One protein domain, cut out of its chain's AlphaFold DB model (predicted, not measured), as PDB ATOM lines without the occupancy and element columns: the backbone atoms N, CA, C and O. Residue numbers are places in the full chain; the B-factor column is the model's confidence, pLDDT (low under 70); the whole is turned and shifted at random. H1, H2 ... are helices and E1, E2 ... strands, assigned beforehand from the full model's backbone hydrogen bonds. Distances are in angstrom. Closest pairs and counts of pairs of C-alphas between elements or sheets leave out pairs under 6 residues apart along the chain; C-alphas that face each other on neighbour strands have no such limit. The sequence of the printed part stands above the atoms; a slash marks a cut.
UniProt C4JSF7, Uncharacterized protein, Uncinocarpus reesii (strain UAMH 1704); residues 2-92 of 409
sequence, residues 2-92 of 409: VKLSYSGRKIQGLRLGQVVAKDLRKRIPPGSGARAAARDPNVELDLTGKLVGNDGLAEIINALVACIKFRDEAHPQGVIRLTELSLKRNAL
ATOM      1  N   VAL A   2      -3.216 -16.996 -23.266       89.44
ATOM      2  CA  VAL A   2      -3.605 -18.375 -22.917       89.44
ATOM      3  C   VAL A   2      -3.785 -19.232 -24.167       89.44
ATOM      4  O   VAL A   2      -4.624 -18.931 -25.012       89.44
ATOM      5  N   LYS A   3      -3.064 -20.356 -24.231       91.75
ATOM      6  CA  LYS A   3      -3.227 -21.364 -25.281       91.75
ATOM      7  C   LYS A   3      -4.160 -22.486 -24.828       91.75
ATOM      8  O   LYS A   3      -3.874 -23.190 -23.860       91.75
ATOM      9  N   LEU A   4      -5.261 -22.673 -25.547       91.94
ATOM     10  CA  LEU A   4      -6.208 -23.770 -25.373       91.94
ATOM     11  C   LEU A   4      -5.941 -24.826 -26.450       91.94
ATOM     12  O   LEU A   4      -6.487 -24.762 -27.549       91.94
ATOM     13  N   SER A   5      -5.077 -25.795 -26.136       90.50
ATOM     14  CA  SER A   5      -4.806 -26.937 -27.017       90.50
ATOM     15  C   SER A   5      -5.526 -28.186 -26.522       90.50
ATOM     16  O   SER A   5      -5.468 -28.536 -25.341       90.50
ATOM     17  N   TYR A   6      -6.182 -28.885 -27.446       91.50
ATOM     18  CA  TYR A   6      -6.912 -30.123 -27.165       91.50
ATOM     19  C   TYR A   6      -6.207 -31.366 -27.724       91.50
ATOM     20  O   TYR A   6      -6.763 -32.465 -27.672       91.50
ATOM     21  N   SER A   7      -4.972 -31.220 -28.220       82.31
ATOM     22  CA  SER A   7      -4.147 -32.271 -28.840       82.31
ATOM     23  C   SER A   7      -4.060 -33.559 -28.007       82.31
ATOM     24  O   SER A   7      -4.254 -34.642 -28.554       82.31
ATOM     25  N   GLY A   8      -3.914 -33.459 -26.682       82.44
ATOM     26  CA  GLY A   8      -3.848 -34.616 -25.777       82.44
ATOM     27  C   GLY A   8      -5.184 -35.314 -25.471       82.44
ATOM     28  O   GLY A   8      -5.190 -36.403 -24.899       82.44
ATOM     29  N   ARG A   9      -6.338 -34.727 -25.830       86.56
ATOM     30  CA  ARG A   9      -7.651 -35.342 -25.566       86.56
ATOM     31  C   ARG A   9      -8.041 -36.303 -26.690       86.56
ATOM     32  O   ARG A   9      -7.945 -35.953 -27.864       86.56
ATOM     33  N   LYS A  10      -8.553 -37.485 -26.325       90.19
ATOM     34  CA  LYS A  10      -9.060 -38.512 -27.263       90.19
ATOM     35  C   LYS A  10     -10.488 -38.252 -27.774       90.19
ATOM     36  O   LYS A  10     -10.998 -39.022 -28.574       90.19
ATOM     37  N   ILE A  11     -11.152 -37.209 -27.277       92.44
ATOM     38  CA  ILE A  11     -12.529 -36.860 -27.657       92.44
ATOM     39  C   ILE A  11     -12.498 -36.136 -29.010       92.44
ATOM     40  O   ILE A  11     -11.590 -35.341 -29.243       92.44
ATOM     41  N   GLN A  12     -13.483 -36.405 -29.866       94.31
ATOM     42  CA  GLN A  12     -13.624 -35.856 -31.222       94.31
ATOM     43  C   GLN A  12     -15.086 -35.454 -31.499       94.31
ATOM     44  O   GLN A  12     -15.965 -35.696 -30.661       94.31
ATOM     45  N   GLY A  13     -15.340 -34.843 -32.660       93.75
ATOM     46  CA  GLY A  13     -16.683 -34.507 -33.146       93.75
ATOM     47  C   GLY A  13     -17.450 -33.519 -32.263       93.75
ATOM     48  O   GLY A  13     -16.870 -32.755 -31.485       93.75
ATOM     49  N   LEU A  14     -18.783 -33.595 -32.328       96.19
ATOM     50  CA  LEU A  14     -19.706 -32.743 -31.568       96.19
ATOM     51  C   LEU A  14     -19.419 -32.730 -30.061       96.19
ATOM     52  O   LEU A  14     -19.431 -31.678 -29.425       96.19
ATOM     53  N   ARG A  15     -19.102 -33.892 -29.476       96.38
ATOM     54  CA  ARG A  15     -18.804 -33.996 -28.040       96.38
ATOM     55  C   ARG A  15     -17.569 -33.184 -27.659       96.38
ATOM     56  O   ARG A  15     -17.542 -32.591 -26.581       96.38
ATOM     57  N   LEU A  16     -16.545 -33.158 -28.513       96.31
ATOM     58  CA  LEU A  16     -15.407 -32.272 -28.294       96.31
ATOM     59  C   LEU A  16     -15.844 -30.811 -28.407       96.31
ATOM     60  O   LEU A  16     -15.494 -30.032 -27.524       96.31
ATOM     61  N   GLY A  17     -16.643 -30.470 -29.422       97.19
ATOM     62  CA  GLY A  17     -17.215 -29.133 -29.594       97.19
ATOM     63  C   GLY A  17     -17.896 -28.613 -28.327       97.19
ATOM     64  O   GLY A  17     -17.522 -27.567 -27.802       97.19
ATOM     65  N   GLN A  18     -18.790 -29.410 -27.740       97.88
ATOM     66  CA  GLN A  18     -19.479 -29.094 -26.482       97.88
ATOM     67  C   GLN A  18     -18.521 -28.920 -25.294       97.88
ATOM     68  O   GLN A  18     -18.721 -28.062 -24.432       97.88
ATOM     69  N   VAL A  19     -17.464 -29.733 -25.221       96.94
ATOM     70  CA  VAL A  19     -16.453 -29.642 -24.160       96.94
ATOM     71  C   VAL A  19     -15.632 -28.359 -24.288       96.94
ATOM     72  O   VAL A  19     -15.423 -27.674 -23.287       96.94
ATOM     73  N   VAL A  20     -15.201 -28.017 -25.503       97.25
ATOM     74  CA  VAL A  20     -14.493 -26.765 -25.799       97.25
ATOM     75  C   VAL A  20     -15.405 -25.577 -25.495       97.25
ATOM     76  O   VAL A  20     -15.011 -24.681 -24.756       97.25
ATOM     77  N   ALA A  21     -16.656 -25.609 -25.959       97.44
ATOM     78  CA  ALA A  21     -17.663 -24.590 -25.686       97.44
ATOM     79  C   ALA A  21     -17.881 -24.377 -24.180       97.44
ATOM     80  O   ALA A  21     -17.908 -23.241 -23.702       97.44
ATOM     81  N   LYS A  22     -17.972 -25.461 -23.399       96.62
ATOM     82  CA  LYS A  22     -18.065 -25.394 -21.934       96.62
ATOM     83  C   LYS A  22     -16.823 -24.759 -21.312       96.62
ATOM     84  O   LYS A  22     -16.956 -23.948 -20.398       96.62
ATOM     85  N   ASP A  23     -15.629 -25.124 -21.775       95.25
ATOM     86  CA  ASP A  23     -14.371 -24.563 -21.273       95.25
ATOM     87  C   ASP A  23     -14.240 -23.064 -21.608       95.25
ATOM     88  O   ASP A  23     -13.823 -22.291 -20.747       95.25
ATOM     89  N   LEU A  24     -14.684 -22.632 -22.793       96.31
ATOM     90  CA  LEU A  24     -14.769 -21.217 -23.170       96.31
ATOM     91  C   LEU A  24     -15.752 -20.461 -22.267       96.31
ATOM     92  O   LEU A  24     -15.388 -19.447 -21.677       96.31
ATOM     93  N   ARG A  25     -16.965 -20.993 -22.062       95.56
ATOM     94  CA  ARG A  25     -18.004 -20.352 -21.233       95.56
ATOM     95  C   ARG A  25     -17.613 -20.200 -19.762       95.56
ATOM     96  O   ARG A  25     -18.102 -19.285 -19.112       95.56
ATOM     97  N   LYS A  26     -16.686 -21.012 -19.231       95.38
ATOM     98  CA  LYS A  26     -16.123 -20.804 -17.878       95.38
ATOM     99  C   LYS A  26     -15.386 -19.468 -17.732       95.38
ATOM    100  O   LYS A  26     -15.114 -19.072 -16.603       95.38
ATOM    101  N   ARG A  27     -15.027 -18.799 -18.831       93.81
ATOM    102  CA  ARG A  27     -14.415 -17.462 -18.818       93.81
ATOM    103  C   ARG A  27     -15.428 -16.336 -18.612       93.81
ATOM    104  O   ARG A  27     -15.014 -15.237 -18.278       93.81
ATOM    105  N   ILE A  28     -16.724 -16.596 -18.777       93.62
ATOM    106  CA  ILE A  28     -17.785 -15.623 -18.494       93.62
ATOM    107  C   ILE A  28     -18.159 -15.730 -17.002       93.62
ATOM    108  O   ILE A  28     -18.378 -16.851 -16.532       93.62
ATOM    109  N   PRO A  29     -18.236 -14.623 -16.234       90.81
ATOM    110  CA  PRO A  29     -18.710 -14.643 -14.847       90.81
ATOM    111  C   PRO A  29     -20.097 -15.304 -14.699       90.81
ATOM    112  O   PRO A  29     -20.955 -15.097 -15.556       90.81
ATOM    113  N   PRO A  30     -20.357 -16.090 -13.634       91.12
ATOM    114  CA  PRO A  30     -19.499 -16.394 -12.480       91.12
ATOM    115  C   PRO A  30     -18.546 -17.590 -12.703       91.12
ATOM    116  O   PRO A  30     -18.092 -18.217 -11.747       91.12
ATOM    117  N   GLY A  31     -18.264 -17.953 -13.956       90.31
ATOM    118  CA  GLY A  31     -17.412 -19.085 -14.305       90.31
ATOM    119  C   GLY A  31     -16.008 -19.015 -13.694       90.31
ATOM    120  O   GLY A  31     -15.430 -17.946 -13.484       90.31
ATOM    121  N   SER A  32     -15.425 -20.186 -13.423       90.19
ATOM    122  CA  SER A  32     -14.152 -20.310 -12.698       90.19
ATOM    123  C   SER A  32     -12.946 -19.674 -13.403       90.19
ATOM    124  O   SER A  32     -11.939 -19.396 -12.756       90.19
ATOM    125  N   GLY A  33     -13.033 -19.429 -14.713       88.69
ATOM    126  CA  GLY A  33     -11.994 -18.793 -15.522       88.69
ATOM    127  C   GLY A  33     -12.124 -17.273 -15.646       88.69
ATOM    128  O   GLY A  33     -11.224 -16.653 -16.207       88.69
ATOM    129  N   ALA A  34     -13.195 -16.659 -15.129       90.19
ATOM    130  CA  ALA A  34     -13.483 -15.240 -15.345       90.19
ATOM    131  C   ALA A  34     -12.379 -14.307 -14.826       90.19
ATOM    132  O   ALA A  34     -11.918 -13.422 -15.537       90.19
ATOM    133  N   ARG A  35     -11.849 -14.560 -13.621       88.44
ATOM    134  CA  ARG A  35     -10.746 -13.749 -13.066       88.44
ATOM    135  C   ARG A  35      -9.466 -13.828 -13.900       88.44
ATOM    136  O   ARG A  35      -8.712 -12.863 -13.948       88.44
ATOM    137  N   ALA A  36      -9.196 -14.979 -14.518       88.06
ATOM    138  CA  ALA A  36      -8.046 -15.137 -15.403       88.06
ATOM    139  C   ALA A  36      -8.274 -14.403 -16.732       88.06
ATOM    140  O   ALA A  36      -7.363 -13.737 -17.212       88.06
ATOM    141  N   ALA A  37      -9.496 -14.465 -17.273       89.38
ATOM    142  CA  ALA A  37      -9.888 -13.748 -18.484       89.38
ATOM    143  C   ALA A  37      -9.813 -12.217 -18.324       89.38
ATOM    144  O   ALA A  37      -9.327 -11.550 -19.231       89.38
ATOM    145  N   ALA A  38     -10.192 -11.676 -17.158       88.62
ATOM    146  CA  ALA A  38     -10.044 -10.249 -16.840       88.62
ATOM    147  C   ALA A  38      -8.581  -9.776 -16.886       88.62
ATOM    148  O   ALA A  38      -8.290  -8.656 -17.291       88.62
ATOM    149  N   ARG A  39      -7.645 -10.633 -16.453       88.94
ATOM    150  CA  ARG A  39      -6.207 -10.321 -16.450       88.94
ATOM    151  C   ARG A  39      -5.582 -10.459 -17.834       88.94
ATOM    152  O   ARG A  39      -4.664  -9.717 -18.162       88.94
ATOM    153  N   ASP A  40      -6.038 -11.439 -18.607       90.19
ATOM    154  CA  ASP A  40      -5.489 -11.764 -19.918       90.19
ATOM    155  C   ASP A  40      -6.568 -12.363 -20.838       90.19
ATOM    156  O   ASP A  40      -6.832 -13.576 -20.810       90.19
ATOM    157  N   PRO A  41      -7.202 -11.523 -21.674       92.69
ATOM    158  CA  PRO A  41      -8.274 -11.960 -22.558       92.69
ATOM    159  C   PRO A  41      -7.754 -12.649 -23.827       92.69
ATOM    160  O   PRO A  41      -8.553 -13.224 -24.563       92.69
ATOM    161  N   ASN A  42      -6.447 -12.619 -24.114       94.50
ATOM    162  CA  ASN A  42      -5.905 -13.145 -25.368       94.50
ATOM    163  C   ASN A  42      -5.905 -14.679 -25.381       94.50
ATOM    164  O   ASN A  42      -5.333 -15.322 -24.491       94.50
ATOM    165  N   VAL A  43      -6.526 -15.263 -26.407       95.81
ATOM    166  CA  VAL A  43      -6.683 -16.715 -26.560       95.81
ATOM    167  C   VAL A  43      -6.122 -17.191 -27.891       95.81
ATOM    168  O   VAL A  43      -6.411 -16.615 -28.939       95.81
ATOM    169  N   GLU A  44      -5.377 -18.290 -27.835       96.75
ATOM    170  CA  GLU A  44      -5.070 -19.146 -28.981       96.75
ATOM    171  C   GLU A  44      -5.869 -20.445 -28.843       96.75
ATOM    172  O   GLU A  44      -5.819 -21.090 -27.789       96.75
ATOM    173  N   LEU A  45      -6.599 -20.840 -29.884       97.44
ATOM    174  CA  LEU A  45      -7.373 -22.078 -29.904       97.44
ATOM    175  C   LEU A  45      -6.820 -23.028 -30.966       97.44
ATOM    176  O   LEU A  45      -6.846 -22.731 -32.157       97.44
ATOM    177  N   ASP A  46      -6.355 -24.192 -30.517       96.69
ATOM    178  CA  ASP A  46      -5.782 -25.225 -31.377       96.69
ATOM    179  C   ASP A  46      -6.579 -26.529 -31.258       96.69
ATOM    180  O   ASP A  46      -6.577 -27.215 -30.223       96.69
ATOM    181  N   LEU A  47      -7.265 -26.851 -32.354       96.75
ATOM    182  CA  LEU A  47      -8.112 -28.027 -32.527       96.75
ATOM    183  C   LEU A  47      -7.572 -28.952 -33.622       96.75
ATOM    184  O   LEU A  47      -8.326 -29.739 -34.189       96.75
ATOM    185  N   THR A  48      -6.276 -28.881 -33.930       95.88
ATOM    186  CA  THR A  48      -5.670 -29.649 -35.021       95.88
ATOM    187  C   THR A  48      -5.964 -31.151 -34.918       95.88
ATOM    188  O   THR A  48      -5.707 -31.785 -33.889       95.88
ATOM    189  N   GLY A  49      -6.475 -31.738 -36.006       94.88
ATOM    190  CA  GLY A  49      -6.661 -33.186 -36.145       94.88
ATOM    191  C   GLY A  49      -7.755 -33.775 -35.257       94.88
ATOM    192  O   GLY A  49      -7.705 -34.963 -34.925       94.88
ATOM    193  N   LYS A  50      -8.712 -32.960 -34.804       95.19
ATOM    194  CA  LYS A  50      -9.730 -33.387 -33.839       95.19
ATOM    195  C   LYS A  50     -11.042 -33.854 -34.448       95.19
ATOM    196  O   LYS A  50     -11.899 -34.312 -33.691       95.19
ATOM    197  N   LEU A  51     -11.176 -33.792 -35.775       94.75
ATOM    198  CA  LEU A  51     -12.378 -34.224 -36.495       94.75
ATOM    199  C   LEU A  51     -13.644 -33.630 -35.861       94.75
ATOM    200  O   LEU A  51     -14.598 -34.343 -35.560       94.75
ATOM    201  N   VAL A  52     -13.602 -32.335 -35.544       96.19
ATOM    202  CA  VAL A  52     -14.700 -31.637 -34.865       96.19
ATOM    203  C   VAL A  52     -15.977 -31.642 -35.718       96.19
ATOM    204  O   VAL A  52     -17.070 -31.749 -35.159       96.19
ATOM    205  N   GLY A  53     -15.843 -31.587 -37.048       97.44
ATOM    206  CA  GLY A  53     -16.961 -31.482 -37.983       97.44
ATOM    207  C   GLY A  53     -17.717 -30.155 -37.863       97.44
ATOM    208  O   GLY A  53     -17.439 -29.333 -36.987       97.44
ATOM    209  N   ASN A  54     -18.692 -29.943 -38.746       98.19
ATOM    210  CA  ASN A  54     -19.459 -28.695 -38.778       98.19
ATOM    211  C   ASN A  54     -20.267 -28.482 -37.486       98.19
ATOM    212  O   ASN A  54     -20.174 -27.417 -36.888       98.19
ATOM    213  N   ASP A  55     -20.974 -29.510 -37.001       97.50
ATOM    214  CA  ASP A  55     -21.819 -29.398 -35.801       97.50
ATOM    215  C   ASP A  55     -20.999 -29.106 -34.537       97.50
ATOM    216  O   ASP A  55     -21.374 -28.295 -33.692       97.50
ATOM    217  N   GLY A  56     -19.839 -29.759 -34.400       97.69
ATOM    218  CA  GLY A  56     -18.939 -29.492 -33.284       97.69
ATOM    219  C   GLY A  56     -18.347 -28.087 -33.350       97.69
ATOM    220  O   GLY A  56     -18.161 -27.457 -32.308       97.69
ATOM    221  N   LEU A  57     -18.073 -27.585 -34.556       98.19
ATOM    222  CA  LEU A  57     -17.567 -26.235 -34.745       98.19
ATOM    223  C   LEU A  57     -18.653 -25.201 -34.437       98.19
ATOM    224  O   LEU A  57     -18.333 -24.204 -33.799       98.19
ATOM    225  N   ALA A  58     -19.912 -25.461 -34.790       98.06
ATOM    226  CA  ALA A  58     -21.040 -24.590 -34.470       98.06
ATOM    227  C   ALA A  58     -21.159 -24.335 -32.958       98.06
ATOM    228  O   ALA A  58     -21.270 -23.193 -32.508       98.06
ATOM    229  N   GLU A  59     -21.030 -25.383 -32.137       98.38
ATOM    230  CA  GLU A  59     -20.994 -25.257 -30.671       98.38
ATOM    231  C   GLU A  59     -19.844 -24.360 -30.184       98.38
ATOM    232  O   GLU A  59     -20.013 -23.523 -29.288       98.38
ATOM    233  N   ILE A  60     -18.666 -24.515 -30.791       98.25
ATOM    234  CA  ILE A  60     -17.474 -23.727 -30.461       98.25
ATOM    235  C   ILE A  60     -17.665 -22.268 -30.873       98.25
ATOM    236  O   ILE A  60     -17.387 -21.378 -30.072       98.25
ATOM    237  N   ILE A  61     -18.159 -22.021 -32.085       98.19
ATOM    238  CA  ILE A  61     -18.431 -20.689 -32.628       98.19
ATOM    239  C   ILE A  61     -19.434 -19.964 -31.739       98.19
ATOM    240  O   ILE A  61     -19.141 -18.866 -31.274       98.19
ATOM    241  N   ASN A  62     -20.553 -20.602 -31.395       98.12
ATOM    242  CA  ASN A  62     -21.557 -20.026 -30.502       98.12
ATOM    243  C   ASN A  62     -20.960 -19.613 -29.147       98.12
ATOM    244  O   ASN A  62     -21.293 -18.560 -28.595       98.12
ATOM    245  N   ALA A  63     -20.056 -20.426 -28.595       97.94
ATOM    246  CA  ALA A  63     -19.360 -20.086 -27.359       97.94
ATOM    247  C   ALA A  63     -18.332 -18.956 -27.542       97.94
ATOM    248  O   ALA A  63     -18.258 -18.075 -26.684       97.94
ATOM    249  N   LEU A  64     -17.565 -18.953 -28.639       98.00
ATOM    250  CA  LEU A  64     -16.609 -17.892 -28.969       98.00
ATOM    251  C   LEU A  64     -17.318 -16.553 -29.160       98.00
ATOM    252  O   LEU A  64     -16.930 -15.584 -28.519       98.00
ATOM    253  N   VAL A  65     -18.386 -16.509 -29.956       97.56
ATOM    254  CA  VAL A  65     -19.206 -15.311 -30.179       97.56
ATOM    255  C   VAL A  65     -19.714 -14.759 -28.849       97.56
ATOM    256  O   VAL A  65     -19.543 -13.571 -28.579       97.56
ATOM    257  N   ALA A  66     -20.266 -15.610 -27.977       96.94
ATOM    258  CA  ALA A  66     -20.723 -15.186 -26.655       96.94
ATOM    259  C   ALA A  66     -19.582 -14.590 -25.810       96.94
ATOM    260  O   ALA A  66     -19.751 -13.542 -25.194       96.94
ATOM    261  N   CYS A  67     -18.405 -15.218 -25.815       96.50
ATOM    262  CA  CYS A  67     -17.241 -14.741 -25.067       96.50
ATOM    263  C   CYS A  67     -16.655 -13.433 -25.632       96.50
ATOM    264  O   CYS A  67     -16.254 -12.552 -24.870       96.50
ATOM    265  N   ILE A  68     -16.609 -13.294 -26.958       96.06
ATOM    266  CA  ILE A  68     -16.090 -12.102 -27.638       96.06
ATOM    267  C   ILE A  68     -17.068 -10.936 -27.512       96.06
ATOM    268  O   ILE A  68     -16.611  -9.801 -27.462       96.06
ATOM    269  N   LYS A  69     -18.388 -11.173 -27.428       96.06
ATOM    270  CA  LYS A  69     -19.421 -10.126 -27.275       96.06
ATOM    271  C   LYS A  69     -19.747  -9.766 -25.824       96.06
ATOM    272  O   LYS A  69     -20.261  -8.679 -25.592       96.06
ATOM    273  N   PHE A  70     -19.468 -10.632 -24.850       95.31
ATOM    274  CA  PHE A  70     -19.760 -10.354 -23.440       95.31
ATOM    275  C   PHE A  70     -19.024  -9.099 -22.946       95.31
ATOM    276  O   PHE A  70     -17.834  -8.949 -23.201       95.31
ATOM    277  N   ARG A  71     -19.706  -8.196 -22.240       93.94
ATOM    278  CA  ARG A  71     -19.124  -6.957 -21.701       93.94
ATOM    279  C   ARG A  71     -19.624  -6.731 -20.279       93.94
ATOM    280  O   ARG A  71     -20.819  -6.855 -20.032       93.94
ATOM    281  N   ASP A  72     -18.717  -6.375 -19.380       93.00
ATOM    282  CA  ASP A  72     -19.011  -5.869 -18.035       93.00
ATOM    283  C   ASP A  72     -17.897  -4.892 -17.594       93.00
ATOM    284  O   ASP A  72     -16.976  -4.613 -18.368       93.00
ATOM    285  N   GLU A  73     -17.969  -4.373 -16.364       90.19
ATOM    286  CA  GLU A  73     -16.970  -3.439 -15.818       90.19
ATOM    287  C   GLU A  73     -15.541  -4.013 -15.797       90.19
ATOM    288  O   GLU A  73     -14.574  -3.279 -15.988       90.19
ATOM    289  N   ALA A  74     -15.392  -5.326 -15.597       88.62
ATOM    290  CA  ALA A  74     -14.096  -6.000 -15.570       88.62
ATOM    291  C   ALA A  74     -13.610  -6.423 -16.972       88.62
ATOM    292  O   ALA A  74     -12.421  -6.691 -17.155       88.62
ATOM    293  N   HIS A  75     -14.506  -6.479 -17.959       88.31
ATOM    294  CA  HIS A  75     -14.261  -6.975 -19.313       88.31
ATOM    295  C   HIS A  75     -14.832  -6.023 -20.384       88.31
ATOM    296  O   HIS A  75     -15.640  -6.440 -21.225       88.31
ATOM    297  N   PRO A  76     -14.396  -4.750 -20.436       86.31
ATOM    298  CA  PRO A  76     -14.944  -3.749 -21.359       86.31
ATOM    299  C   PRO A  76     -14.674  -4.052 -22.841       86.31
ATOM    300  O   PRO A  76     -15.268  -3.437 -23.720       86.31
ATOM    301  N   GLN A  77     -13.785  -5.004 -23.140       83.50
ATOM    302  CA  GLN A  77     -13.415  -5.412 -24.501       83.50
ATOM    303  C   GLN A  77     -13.708  -6.893 -24.790       83.50
ATOM    304  O   GLN A  77     -13.284  -7.409 -25.820       83.50
ATOM    305  N   GLY A  78     -14.436  -7.584 -23.907       89.69
ATOM    306  CA  GLY A  78     -14.669  -9.026 -24.020       89.69
ATOM    307  C   GLY A  78     -13.854  -9.851 -23.041       89.69
ATOM    308  O   GLY A  78     -12.786  -9.438 -22.595       89.69
ATOM    309  N   VAL A  79     -14.351 -11.052 -22.729       93.25
ATOM    310  CA  VAL A  79     -13.592 -12.055 -21.949       93.25
ATOM    311  C   VAL A  79     -12.618 -12.847 -22.830       93.25
ATOM    312  O   VAL A  79     -11.755 -13.568 -22.322       93.25
ATOM    313  N   ILE A  80     -12.766 -12.746 -24.156       94.94
ATOM    314  CA  ILE A  80     -11.873 -13.349 -25.145       94.94
ATOM    315  C   ILE A  80     -11.544 -12.340 -26.244       94.94
ATOM    316  O   ILE A  80     -12.437 -11.741 -26.837       94.94
ATOM    317  N   ARG A  81     -10.252 -12.253 -26.562       95.19
ATOM    318  CA  ARG A  81      -9.691 -11.711 -27.799       95.19
ATOM    319  C   ARG A  81      -8.977 -12.849 -28.519       95.19
ATOM    320  O   ARG A  81      -7.943 -13.329 -28.054       95.19
ATOM    321  N   LEU A  82      -9.567 -13.344 -29.601       96.88
ATOM    322  CA  LEU A  82      -9.025 -14.485 -30.331       96.88
ATOM    323  C   LEU A  82      -7.837 -14.026 -31.181       96.88
ATOM    324  O   LEU A  82      -7.978 -13.118 -31.997       96.88
ATOM    325  N   THR A  83      -6.675 -14.636 -30.961       95.88
ATOM    326  CA  THR A  83      -5.411 -14.273 -31.625       95.88
ATOM    327  C   THR A  83      -4.972 -15.313 -32.646       95.88
ATOM    328  O   THR A  83      -4.557 -14.955 -33.745       95.88
ATOM    329  N   GLU A  84      -5.155 -16.595 -32.343       97.38
ATOM    330  CA  GLU A  84      -4.909 -17.688 -33.282       97.38
ATOM    331  C   GLU A  84      -6.052 -18.698 -33.227       97.38
ATOM    332  O   GLU A  84      -6.523 -19.060 -32.143       97.38
ATOM    333  N   LEU A  85      -6.473 -19.175 -34.397       97.88
ATOM    334  CA  LEU A  85      -7.445 -20.251 -34.533       97.88
ATOM    335  C   LEU A  85      -6.929 -21.288 -35.529       97.88
ATOM    336  O   LEU A  85      -6.863 -21.020 -36.727       97.88
ATOM    337  N   SER A  86      -6.588 -22.479 -35.033       97.50
ATOM    338  CA  SER A  86      -6.244 -23.623 -35.879       97.50
ATOM    339  C   SER A  86      -7.348 -24.672 -35.858       97.50
ATOM    340  O   SER A  86      -7.647 -25.296 -34.836       97.50
ATOM    341  N   LEU A  87      -7.943 -24.852 -37.032       97.88
ATOM    342  CA  LEU A  87      -8.971 -25.826 -37.377       97.88
ATOM    343  C   LEU A  87      -8.446 -26.842 -38.395       97.88
ATOM    344  O   LEU A  87      -9.227 -27.536 -39.050       97.88
ATOM    345  N   LYS A  88      -7.125 -26.982 -38.500       97.19
ATOM    346  CA  LYS A  88      -6.466 -27.925 -39.395       97.19
ATOM    347  C   LYS A  88      -6.978 -29.360 -39.212       97.19
ATOM    348  O   LYS A  88      -7.031 -29.849 -38.081       97.19
ATOM    349  N   ARG A  89      -7.304 -30.069 -40.300       97.56
ATOM    350  CA  ARG A  89      -7.740 -31.488 -40.279       97.56
ATOM    351  C   ARG A  89      -8.941 -31.766 -39.365       97.56
ATOM    352  O   ARG A  89      -8.887 -32.643 -38.498       97.56
ATOM    353  N   ASN A  90     -10.029 -31.021 -39.541       97.81
ATOM    354  CA  ASN A  90     -11.251 -31.165 -38.740       97.81
ATOM    355  C   ASN A  90     -12.486 -31.640 -39.510       97.81
ATOM    356  O   ASN A  90     -13.565 -31.652 -38.919       97.81
ATOM    357  N   ALA A  91     -12.327 -32.076 -40.766       97.38
ATOM    358  CA  ALA A  91     -13.434 -32.489 -41.637       97.38
ATOM    359  C   ALA A  91     -14.512 -31.396 -41.763       97.38
ATOM    360  O   ALA A  91     -15.715 -31.655 -41.713       97.38
ATOM    361  N   LEU A  92     -14.070 -30.138 -41.852       98.31
ATOM    362  CA  LEU A  92     -14.956 -29.002 -42.079       98.31
ATOM    363  C   LEU A  92     -15.308 -28.908 -43.556       98.31
ATOM    364  O   LEU A  92     -14.436 -29.054 -44.411       98.31
TER     365      LEU A  92
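AT A GLANCE: This is residues 2 to 92 of the 409 residues of an uncharacterized protein of Uncinocarpus reesii (strain UAMH 1704) (UniProt C4JSF7). The chain is wound in stacked turns, with a small parallel sheet of E1, E2 and E3 along one side and the long helices H1 and H3 side by side along the other. The short helix H2 lies near one end of this rod-like outline, which spans 39 by 19 by 19 A. The printed part has 91 residues with three named helices and three named strands, in the order E1, H1, H2, E2, H3, E3; the sheet order is E1, E2, E3 and the class is mixed, helices and strands. The whole is compact, with a radius of gyration of the C-alphas of 12.7 A.

IN THESE COORDINATES: E1 is residues 2 to 5, beginning at C-alpha 2 (-3.605, -18.375, -22.917). H1 is residues 13 to 25, 18.5 A long, and H2 is residues 34 to 39. E2 is residues 42 to 46, 13.5 A long. H3 is residues 53 to 69, 24.0 A long. E3 is residues 81 to 86, 14.8 A long, ending at C-alpha 86 (-6.244, -23.623, -35.879).

HOW THE PARTS SIT: E1 and E2 are parallel at 11 degrees, with N 4 and O 44 2.8 A apart, within hydrogen-bond range. E2 and E3 are parallel at 14 degrees, with N 83 and O 43 2.8 A apart, within hydrogen-bond range. E1, H1, H2, E2 and E2, H3, E3 are strand-helix-strand units, parallel neighbour strands joined through helices, each with a right-handed crossover. H1 only grazes the sheet with residues 20 to 24, H3 with residues 64 to 69. H1 and H3 touch, closest at the C-alphas of Leu 14 and Gly 56, 3.8 A, with a shallow tilt of 9 degrees, the same way. H2 and H3 are apart. In H1 and H3 every O i to N i+4 pair is within hydrogen-bond range; in H2, 1 of 2.

THE WHOLE: The C-alphas farthest apart, those of Glu 73 and Ala 91, are 39.0 A apart. The printed part has no cut. The link H3 to E3, 11 residues, is long. No printed residue is under 70 in pLDDT.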